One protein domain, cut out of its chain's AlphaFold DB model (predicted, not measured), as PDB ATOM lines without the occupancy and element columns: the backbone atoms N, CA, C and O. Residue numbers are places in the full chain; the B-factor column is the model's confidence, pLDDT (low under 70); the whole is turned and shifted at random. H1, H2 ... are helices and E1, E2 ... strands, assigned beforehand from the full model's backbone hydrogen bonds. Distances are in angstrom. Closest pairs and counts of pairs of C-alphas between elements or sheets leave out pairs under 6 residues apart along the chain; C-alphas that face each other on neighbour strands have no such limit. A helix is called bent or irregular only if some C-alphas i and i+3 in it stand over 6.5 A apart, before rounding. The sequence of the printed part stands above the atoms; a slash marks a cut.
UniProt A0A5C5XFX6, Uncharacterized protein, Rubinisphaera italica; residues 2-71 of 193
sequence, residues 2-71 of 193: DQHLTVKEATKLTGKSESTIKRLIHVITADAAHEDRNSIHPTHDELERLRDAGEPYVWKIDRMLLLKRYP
ATOM      1  N   ASP A   2     163.456 124.371 182.406       53.94
ATOM      2  CA  ASP A   2     162.586 123.316 182.918       53.94
ATOM      3  C   ASP A   2     163.434 122.062 183.080       53.94
ATOM      4  O   ASP A   2     163.686 121.297 182.151       53.94
ATOM      5  N   GLN A   3     164.028 121.943 184.267       77.50
ATOM      6  CA  GLN A   3     164.903 120.829 184.581       77.50
ATOM      7  C   GLN A   3     164.042 119.625 184.971       77.50
ATOM      8  O   GLN A   3     163.564 119.525 186.105       77.50
ATOM      9  N   HIS A   4     163.844 118.719 184.014       79.31
ATOM     10  CA  HIS A   4     163.221 117.423 184.252       79.31
ATOM     11  C   HIS A   4     164.209 116.507 184.976       79.31
ATOM     12  O   HIS A   4     165.272 116.181 184.443       79.31
ATOM     13  N   LEU A   5     163.853 116.075 186.180       80.62
ATOM     14  CA  LEU A   5     164.661 115.165 186.984       80.62
ATOM     15  C   LEU A   5     164.120 113.748 186.896       80.62
ATOM     16  O   LEU A   5     162.910 113.515 186.903       80.62
ATOM     17  N   THR A   6     165.029 112.782 186.872       84.88
ATOM     18  CA  THR A   6     164.663 111.376 187.054       84.88
ATOM     19  C   THR A   6     164.187 111.129 188.484       84.88
ATOM     20  O   THR A   6     164.537 111.860 189.413       84.88
ATOM     21  N   VAL A   7     163.439 110.044 188.703       81.94
ATOM     22  CA  VAL A   7     162.950 109.675 190.047       81.94
ATOM     23  C   VAL A   7     164.087 109.625 191.085       81.94
ATOM     24  O   VAL A   7     163.899 110.058 192.216       81.94
ATOM     25  N   LYS A   8     165.292 109.175 190.701       82.31
ATOM     26  CA  LYS A   8     166.473 109.109 191.587       82.31
ATOM     27  C   LYS A   8     167.075 110.471 191.939       82.31
ATOM     28  O   LYS A   8     167.722 110.610 192.970       82.31
ATOM     29  N   GLU A   9     166.931 111.461 191.073       81.69
ATOM     30  CA  GLU A   9     167.382 112.825 191.358       81.69
ATOM     31  C   GLU A   9     166.329 113.556 192.192       81.69
ATOM     32  O   GLU A   9     166.666 114.279 193.127       81.69
ATOM     33  N   ALA A  10     165.049 113.285 191.926       81.62
ATOM     34  CA  ALA A  10     163.935 113.787 192.717       81.62
ATOM     35  C   ALA A  10     164.005 113.321 194.180       81.62
ATOM     36  O   ALA A  10     163.735 114.113 195.084       81.62
ATOM     37  N   THR A  11     164.404 112.070 194.448       83.31
ATOM     38  CA  THR A  11     164.587 111.578 195.829       83.31
ATOM     39  C   THR A  11     165.702 112.326 196.552       83.31
ATOM     40  O   THR A  11     165.529 112.692 197.712       83.31
ATOM     41  N   LYS A  12     166.816 112.613 195.867       82.50
ATOM     42  CA  LYS A  12     167.932 113.388 196.429       82.50
ATOM     43  C   LYS A  12     167.534 114.824 196.750       82.50
ATOM     44  O   LYS A  12     167.919 115.324 197.797       82.50
ATOM     45  N   LEU A  13     166.760 115.470 195.876       79.31
ATOM     46  CA  LEU A  13     166.311 116.844 196.110       79.31
ATOM     47  C   LEU A  13     165.252 116.951 197.208       79.31
ATOM     48  O   LEU A  13     165.269 117.893 197.987       79.31
ATOM     49  N   THR A  14     164.309 116.013 197.265       79.06
ATOM     50  CA  THR A  14     163.154 116.117 198.176       79.06
ATOM     51  C   THR A  14     163.363 115.410 199.514       79.06
ATOM     52  O   THR A  14     162.552 115.570 200.427       79.06
ATOM     53  N   GLY A  15     164.393 114.565 199.631       79.75
ATOM     54  CA  GLY A  15     164.590 113.679 200.781       79.75
ATOM     55  C   GLY A  15     163.485 112.625 200.943       79.75
ATOM     56  O   GLY A  15     163.389 111.984 201.988       79.75
ATOM     57  N   LYS A  16     162.609 112.452 199.942       84.38
ATOM     58  CA  LYS A  16     161.517 111.470 199.966       84.38
ATOM     59  C   LYS A  16     161.938 110.163 199.308       84.38
ATOM     60  O   LYS A  16     162.851 110.110 198.488       84.38
ATOM     61  N   SER A  17     161.236 109.090 199.665       85.06
ATOM     62  CA  SER A  17     161.468 107.766 199.090       85.06
ATOM     63  C   SER A  17     161.023 107.696 197.627       85.06
ATOM     64  O   SER A  17     160.058 108.343 197.216       85.06
ATOM     65  N   GLU A  18     161.687 106.840 196.845       85.00
ATOM     66  CA  GLU A  18     161.373 106.617 195.426       85.00
ATOM     67  C   GLU A  18     159.907 106.200 195.221       85.00
ATOM     68  O   GLU A  18     159.245 106.644 194.286       85.00
ATOM     69  N   SER A  19     159.373 105.397 196.148       84.38
ATOM     70  CA  SER A  19     157.971 104.962 196.160       84.38
ATOM     71  C   SER A  19     156.990 106.135 196.274       84.38
ATOM     72  O   SER A  19     155.984 106.180 195.567       84.38
ATOM     73  N   THR A  20     157.307 107.134 197.104       83.31
ATOM     74  CA  THR A  20     156.461 108.325 197.284       83.31
ATOM     75  C   THR A  20     156.391 109.143 195.997       83.31
ATOM     76  O   THR A  20     155.314 109.575 195.588       83.31
ATOM     77  N   ILE A  21     157.531 109.295 195.321       84.25
ATOM     78  CA  ILE A  21     157.632 110.038 194.063       84.25
ATOM     79  C   ILE A  21     156.911 109.292 192.931       84.25
ATOM     80  O   ILE A  21     156.138 109.901 192.196       84.25
ATOM     81  N   LYS A  22     157.062 107.964 192.834       85.25
ATOM     82  CA  LYS A  22     156.288 107.138 191.887       85.25
ATOM     83  C   LYS A  22     154.787 107.219 192.142       85.25
ATOM     84  O   LYS A  22     154.010 107.304 191.198       85.25
ATOM     85  N   ARG A  23     154.359 107.234 193.407       83.19
ATOM     86  CA  ARG A  23     152.944 107.392 193.761       83.19
ATOM     87  C   ARG A  23     152.402 108.750 193.323       83.19
ATOM     88  O   ARG A  23     151.298 108.800 192.793       83.19
ATOM     89  N   LEU A  24     153.171 109.823 193.510       83.56
ATOM     90  CA  LEU A  24     152.804 111.155 193.031       83.56
ATOM     91  C   LEU A  24     152.628 111.166 191.507       83.56
ATOM     92  O   LEU A  24     151.603 111.641 191.026       83.56
ATOM     93  N   ILE A  25     153.584 110.588 190.774       84.62
ATOM     94  CA  ILE A  25     153.490 110.436 189.318       84.62
ATOM     95  C   ILE A  25     152.203 109.705 188.945       84.62
ATOM     96  O   ILE A  25     151.432 110.207 188.138       84.62
ATOM     97  N   HIS A  26     151.933 108.555 189.566       83.56
ATOM     98  CA  HIS A  26     150.737 107.775 189.261       83.56
ATOM     99  C   HIS A  26     149.446 108.554 189.508       83.56
ATOM    100  O   HIS A  26     148.565 108.508 188.660       83.56
ATOM    101  N   VAL A  27     149.345 109.310 190.604       83.38
ATOM    102  CA  VAL A  27     148.163 110.143 190.892       83.38
ATOM    103  C   VAL A  27     147.959 111.214 189.821       83.38
ATOM    104  O   VAL A  27     146.842 111.393 189.357       83.38
ATOM    105  N   ILE A  28     149.030 111.884 189.390       81.19
ATOM    106  CA  ILE A  28     148.947 112.948 188.379       81.19
ATOM    107  C   ILE A  28     148.690 112.367 186.983       81.19
ATOM    108  O   ILE A  28     147.961 112.950 186.196       81.19
ATOM    109  N   THR A  29     149.260 111.206 186.662       79.81
ATOM    110  CA  THR A  29     149.045 110.543 185.362       79.81
ATOM    111  C   THR A  29     147.707 109.814 185.258       79.81
ATOM    112  O   THR A  29     147.287 109.507 184.147       79.81
ATOM    113  N   ALA A  30     147.048 109.529 186.387       78.00
ATOM    114  CA  ALA A  30     145.719 108.929 186.415       78.00
ATOM    115  C   ALA A  30     144.619 109.926 186.021       78.00
ATOM    116  O   ALA A  30     143.583 109.503 185.515       78.00
ATOM    117  N   ASP A  31     144.847 111.227 186.229       78.25
ATOM    118  CA  ASP A  31     143.937 112.292 185.817       78.25
ATOM    119  C   ASP A  31     144.511 113.047 184.609       78.25
ATOM    120  O   ASP A  31     145.493 113.784 184.703       78.25
ATOM    121  N   ALA A  32     143.900 112.843 183.441       65.69
ATOM    122  CA  ALA A  32     144.357 113.442 182.190       65.69
ATOM    123  C   ALA A  32     144.200 114.975 182.156       65.69
ATOM    124  O   ALA A  32     144.903 115.630 181.388       65.69
ATOM    125  N   ALA A  33     143.319 115.549 182.985       68.44
ATOM    126  CA  ALA A  33     143.061 116.990 183.047       68.44
ATOM    127  C   ALA A  33     143.856 117.705 184.155       68.44
ATOM    128  O   ALA A  33     143.603 118.876 184.440       68.44
ATOM    129  N   HIS A  34     144.807 117.022 184.798       68.69
ATOM    130  CA  HIS A  34     145.571 117.595 185.899       68.69
ATOM    131  C   HIS A  34     146.474 118.744 185.412       68.69
ATOM    132  O   HIS A  34     147.248 118.571 184.472       68.69
ATOM    133  N   GLU A  35     146.435 119.901 186.085       72.62
ATOM    134  CA  GLU A  35     147.213 121.106 185.719       72.62
ATOM    135  C   GLU A  35     148.719 120.811 185.594       72.62
ATOM    136  O   GLU A  35     149.396 121.266 184.674       72.62
ATOM    137  N   ASP A  36     149.222 119.959 186.489       70.69
ATOM    138  CA  ASP A  36     150.625 119.539 186.538       70.69
ATOM    139  C   ASP A  36     150.975 118.361 185.593       70.69
ATOM    140  O   ASP A  36     152.082 117.821 185.654       70.69
ATOM    141  N   ARG A  37     150.061 117.914 184.714       72.56
ATOM    142  CA  ARG A  37     150.312 116.780 183.800       72.56
ATOM    143  C   ARG A  37     151.423 117.074 182.795       72.56
ATOM    144  O   ARG A  37     152.173 116.158 182.445       72.56
ATOM    145  N   ASN A  38     151.538 118.334 182.375       74.06
ATOM    146  CA  ASN A  38     152.579 118.816 181.461       74.06
ATOM    147  C   ASN A  38     153.982 118.757 182.080       74.06
ATOM    148  O   ASN A  38     154.971 118.762 181.358       74.06
ATOM    149  N   SER A  39     154.063 118.640 183.407       74.19
ATOM    150  CA  SER A  39     155.312 118.588 184.166       74.19
ATOM    151  C   SER A  39     155.857 117.172 184.385       74.19
ATOM    152  O   SER A  39     156.797 116.974 185.161       74.19
ATOM    153  N   ILE A  40     155.258 116.161 183.747       79.50
ATOM    154  CA  ILE A  40     155.660 114.755 183.861       79.50
ATOM    155  C   ILE A  40     155.881 114.163 182.474       79.50
ATOM    156  O   ILE A  40     154.974 114.131 181.642       79.50
ATOM    157  N   HIS A  41     157.061 113.579 182.280       77.00
ATOM    158  CA  HIS A  41     157.385 112.789 181.099       77.00
ATOM    159  C   HIS A  41     157.493 111.298 181.445       77.00
ATOM    160  O   HIS A  41     158.043 110.957 182.502       77.00
ATOM    161  N   PRO A  42     157.035 110.395 180.558       73.75
ATOM    162  CA  PRO A  42     156.466 110.649 179.221       73.75
ATOM    163  C   PRO A  42     155.051 111.272 179.242       73.75
ATOM    164  O   PRO A  42     154.307 111.131 180.223       73.75
ATOM    165  N   THR A  43     154.677 111.989 178.175       74.69
ATOM    166  CA  THR A  43     153.311 112.539 178.023       74.69
ATOM    167  C   THR A  43     152.284 111.412 177.854       74.69
ATOM    168  O   THR A  43     152.653 110.249 177.723       74.69
ATOM    169  N   HIS A  44     150.981 111.701 177.972       68.31
ATOM    170  CA  HIS A  44     149.955 110.647 178.009       68.31
ATOM    171  C   HIS A  44     149.976 109.813 176.725       68.31
ATOM    172  O   HIS A  44     150.112 108.596 176.792       68.31
ATOM    173  N   ASP A  45     150.006 110.487 175.581       68.94
ATOM    174  CA  ASP A  45     150.069 109.859 174.263       68.94
ATOM    175  C   ASP A  45     151.353 109.034 174.068       68.94
ATOM    176  O   ASP A  45     151.338 107.983 173.430       68.94
ATOM    177  N   GLU A  46     152.476 109.478 174.638       73.88
ATOM    178  CA  GLU A  46     153.739 108.732 174.618       73.88
ATOM    179  C   GLU A  46     153.693 107.506 175.534       73.88
ATOM    180  O   GLU A  46     154.199 106.452 175.159       73.88
ATOM    181  N   LEU A  47     153.062 107.605 176.709       73.62
ATOM    182  CA  LEU A  47     152.861 106.471 177.613       73.62
ATOM    183  C   LEU A  47     151.986 105.393 176.983       73.62
ATOM    184  O   LEU A  47     152.280 104.214 177.159       73.62
ATOM    185  N   GLU A  48     150.926 105.775 176.270       70.88
ATOM    186  CA  GLU A  48     150.069 104.812 175.578       70.88
ATOM    187  C   GLU A  48     150.848 104.088 174.482       70.88
ATOM    188  O   GLU A  48     150.860 102.862 174.454       70.88
ATOM    189  N   ARG A  49     151.619 104.827 173.674       75.50
ATOM    190  CA  ARG A  49     152.499 104.238 172.653       75.50
ATOM    191  C   ARG A  49     153.543 103.300 173.251       75.50
ATOM    192  O   ARG A  49     153.748 102.216 172.723       75.50
ATOM    193  N   LEU A  50     154.194 103.694 174.345       78.19
ATOM    194  CA  LEU A  50     155.223 102.886 175.011       78.19
ATOM    195  C   LEU A  50     154.624 101.649 175.696       78.19
ATOM    196  O   LEU A  50     155.245 100.588 175.694       78.19
ATOM    197  N   ARG A  51     153.404 101.762 176.236       73.31
ATOM    198  CA  ARG A  51     152.635 100.635 176.781       73.31
ATOM    199  C   ARG A  51     152.269  99.642 175.682       73.31
ATOM    200  O   ARG A  51     152.449  98.444 175.883       73.31
ATOM    201  N   ASP A  52     151.796 100.135 174.544       73.44
ATOM    202  CA  ASP A  52     151.379  99.306 173.413       73.44
ATOM    203  C   ASP A  52     152.591  98.681 172.693       73.44
ATOM    204  O   ASP A  52     152.509  97.554 172.206       73.44
ATOM    205  N   ALA A  53     153.739  99.368 172.693       78.44
ATOM    206  CA  ALA A  53     155.018  98.865 172.185       78.44
ATOM    207  C   ALA A  53     155.757  97.934 173.167       78.44
ATOM    208  O   ALA A  53     156.694  97.242 172.769       78.44
ATOM    209  N   GLY A  54     155.355  97.894 174.444       74.19
ATOM    210  CA  GLY A  54     156.008  97.088 175.481       74.19
ATOM    211  C   GLY A  54     157.421  97.557 175.854       74.19
ATOM    212  O   GLY A  54     158.207  96.770 176.384       74.19
ATOM    213  N   GLU A  55     157.764  98.818 175.580       78.25
ATOM    214  CA  GLU A  55     159.098  99.363 175.838       78.25
ATOM    215  C   GLU A  55     159.250  99.852 177.291       78.25
ATOM    216  O   GLU A  55     158.339 100.475 177.851       78.25
ATOM    217  N   PRO A  56     160.407  99.612 177.938       76.00
ATOM    218  CA  PRO A  56     160.670 100.139 179.267       76.00
ATOM    219  C   PRO A  56     160.880 101.655 179.202       76.00
ATOM    220  O   PRO A  56     161.748 102.144 178.482       76.00
ATOM    221  N   TYR A  57     160.136 102.405 180.014       79.38
ATOM    222  CA  TYR A  57     160.246 103.860 180.077       79.38
ATOM    223  C   TYR A  57     160.647 104.357 181.469       79.38
ATOM    224  O   TYR A  57     160.389 103.724 182.495       79.38
ATOM    225  N   VAL A  58     161.311 105.517 181.497       81.25
ATOM    226  CA  VAL A  58     161.796 106.163 182.721       81.25
ATOM    227  C   VAL A  58     160.990 107.426 182.976       81.25
ATOM    228  O   VAL A  58     160.945 108.323 182.138       81.25
ATOM    229  N   TRP A  59     160.404 107.507 184.166       81.38
ATOM    230  CA  TRP A  59     159.671 108.686 184.610       81.38
ATOM    231  C   TRP A  59     160.606 109.865 184.888       81.38
ATOM    232  O   TRP A  59     161.593 109.728 185.624       81.38
ATOM    233  N   LYS A  60     160.256 111.033 184.345       84.69
ATOM    234  CA  LYS A  60     160.893 112.317 184.646       84.69
ATOM    235  C   LYS A  60     159.846 113.315 185.133       84.69
ATOM    236  O   LYS A  60     158.722 113.319 184.637       84.69
ATOM    237  N   ILE A  61     160.215 114.138 186.107       84.38
ATOM    238  CA  ILE A  61     159.317 115.087 186.775       84.38
ATOM    239  C   ILE A  61     159.990 116.452 186.845       84.38
ATOM    240  O   ILE A  61     161.193 116.536 187.106       84.38
ATOM    241  N   ASP A  62     159.213 117.517 186.685       85.44
ATOM    242  CA  ASP A  62     159.704 118.876 186.874       85.44
ATOM    243  C   ASP A  62     160.075 119.174 188.320       85.44
ATOM    244  O   ASP A  62     159.325 118.931 189.272       85.44
ATOM    245  N   ARG A  63     161.221 119.839 188.471       79.81
ATOM    246  CA  ARG A  63     161.697 120.352 189.756       79.81
ATOM    247  C   ARG A  63     160.693 121.295 190.432       79.81
ATOM    248  O   ARG A  63     160.544 121.242 191.648       79.81
ATOM    249  N   MET A  64     159.994 122.134 189.665       75.88
ATOM    250  CA  MET A  64     159.047 123.120 190.206       75.88
ATOM    251  C   MET A  64     157.831 122.466 190.871       75.88
ATOM    252  O   MET A  64     157.408 122.898 191.942       75.88
ATOM    253  N   LEU A  65     157.323 121.382 190.282       78.69
ATOM    254  CA  LEU A  65     156.224 120.598 190.843       78.69
ATOM    255  C   LEU A  65     156.620 119.957 192.179       78.69
ATOM    256  O   LEU A  65     155.850 119.963 193.143       78.69
ATOM    257  N   LEU A  66     157.847 119.434 192.244       79.19
ATOM    258  CA  LEU A  66     158.389 118.842 193.461       79.19
ATOM    259  C   LEU A  66     158.548 119.884 194.570       79.19
ATOM    260  O   LEU A  66     158.149 119.608 195.695       79.19
ATOM    261  N   LEU A  67     159.056 121.077 194.255       74.69
ATOM    262  CA  LEU A  67     159.241 122.160 195.226       74.69
ATOM    263  C   LEU A  67     157.914 122.757 195.721       74.69
ATOM    264  O   LEU A  67     157.805 123.098 196.894       74.69
ATOM    265  N   LYS A  68     156.887 122.842 194.862       77.50
ATOM    266  CA  LYS A  68     155.542 123.312 195.244       77.50
ATOM    267  C   LYS A  68     154.876 122.377 196.255       77.50
ATOM    268  O   LYS A  68     154.194 122.835 197.167       77.50
ATOM    269  N   ARG A  69     155.041 121.061 196.082       72.31
ATOM    270  CA  ARG A  69     154.360 120.043 196.900       72.31
ATOM    271  C   ARG A  69     155.187 119.548 198.083       72.31
ATOM    272  O   ARG A  69     154.623 119.143 199.096       72.31
ATOM    273  N   TYR A  70     156.504 119.596 197.951       75.38
ATOM    274  CA  TYR A  70     157.468 119.357 199.012       75.38
ATOM    275  C   TYR A  70     158.383 120.580 199.099       75.38
ATOM    276  O   TYR A  70     159.493 120.542 198.557       75.38
ATOM    277  N   PRO A  71     157.935 121.664 199.763       68.19
ATOM    278  CA  PRO A  71     158.847 122.720 200.159       68.19
ATOM    279  C   PRO A  71     159.966 122.052 200.955       68.19
ATOM    280  O   PRO A  71     159.705 121.402 201.970       68.19
TER     281      PRO A  71
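What this domain is: This is residues 2 to 71 of the 193 residues of an uncharacterized protein of Rubinisphaera italica (UniProt A0A5C5XFX6). A tiny antiparallel strand pair, E1 and E2, sits in a small body with four short helices, H1, H2, H3 and H5, gathered near it. From this body the chain loops away to H4, which lies at one end of the longest axis and touches no other helix, and residues 54 to 59 lead back to E2. The printed part has 70 residues with five named helices and two named strands, in the order E1 H1 H2 H3 H4 E2 H5, and its class is mostly helix. The whole is compact, with a radius of gyration of the C-alphas of 11.8 A and spans of 35 by 24 by 21 A.

Where its parts are: E1 is residues 4 to 6, and C-alpha 4 is at (163.221, 117.423, 184.252). H1 is residues 7 to 14, 10.4 A from first to last C-alpha. H2, the longest helix, is residues 18 to 30, 18.2 A long, and begins with C-alpha 18 at (161.373, 106.617, 195.426). H3 is residues 35 to 39, 8.6 A long, and is irregular, with C-alphas 35 and 38 7.2 A apart. H4 is residues 44 to 53, 14.1 A long. E2 is residues 60 to 62, 7.0 A long. H5 is residues 63 to 69, 10.2 A long, and ends with C-alpha 69 at (154.360, 120.043, 196.900).

How they stand to each other: E1 and E2 are antiparallel neighbours at 137 degrees, with N 5 and O 61 within hydrogen-bond range at 2.9 A, and N 61 and O 5 also at 2.9 A. Residues 40 to 41 pair with residues 60 to 61 of E2, antiparallel. H1 touches H5 at a steep tilt of 56 degrees, the same way; the closest C-alphas are those of Thr 14 and Leu 66, 7.2 A. H1 also touches residues 18 to 22 of H2, only just about perpendicular at 73 degrees; the closest C-alphas are those of Thr 11 and Glu 18, 5.9 A. H2 and H3 only just touch, only at the corner by their link, with 3 pairs of C-alphas within 8 A, the closest being those of Ile 28 and Arg 37, 6.1 A. H2 and H4 are close but not clearly touching, with the C-alphas of Thr 29 and His 44 closest at 7.4 A. H4 and H5 are apart. In H2, H4 and H5 every O i to N i+4 pair is within hydrogen-bond range; H1 has 3 of 4, and H3 has 0 of 1 but 1 of 2 O i to N i+3 pairs.

The domain as a whole: The two C-alphas farthest apart are those of Ala 53 and Pro 71, 37.0 A. The printed part has no cut. No link is long; H4 to E2 is short, and the others are tight. The mean pLDDT of the printed part is 77.8, and it is under 70 at residue 2, residues 32 to 34, residues 44 to 45 and residue 71.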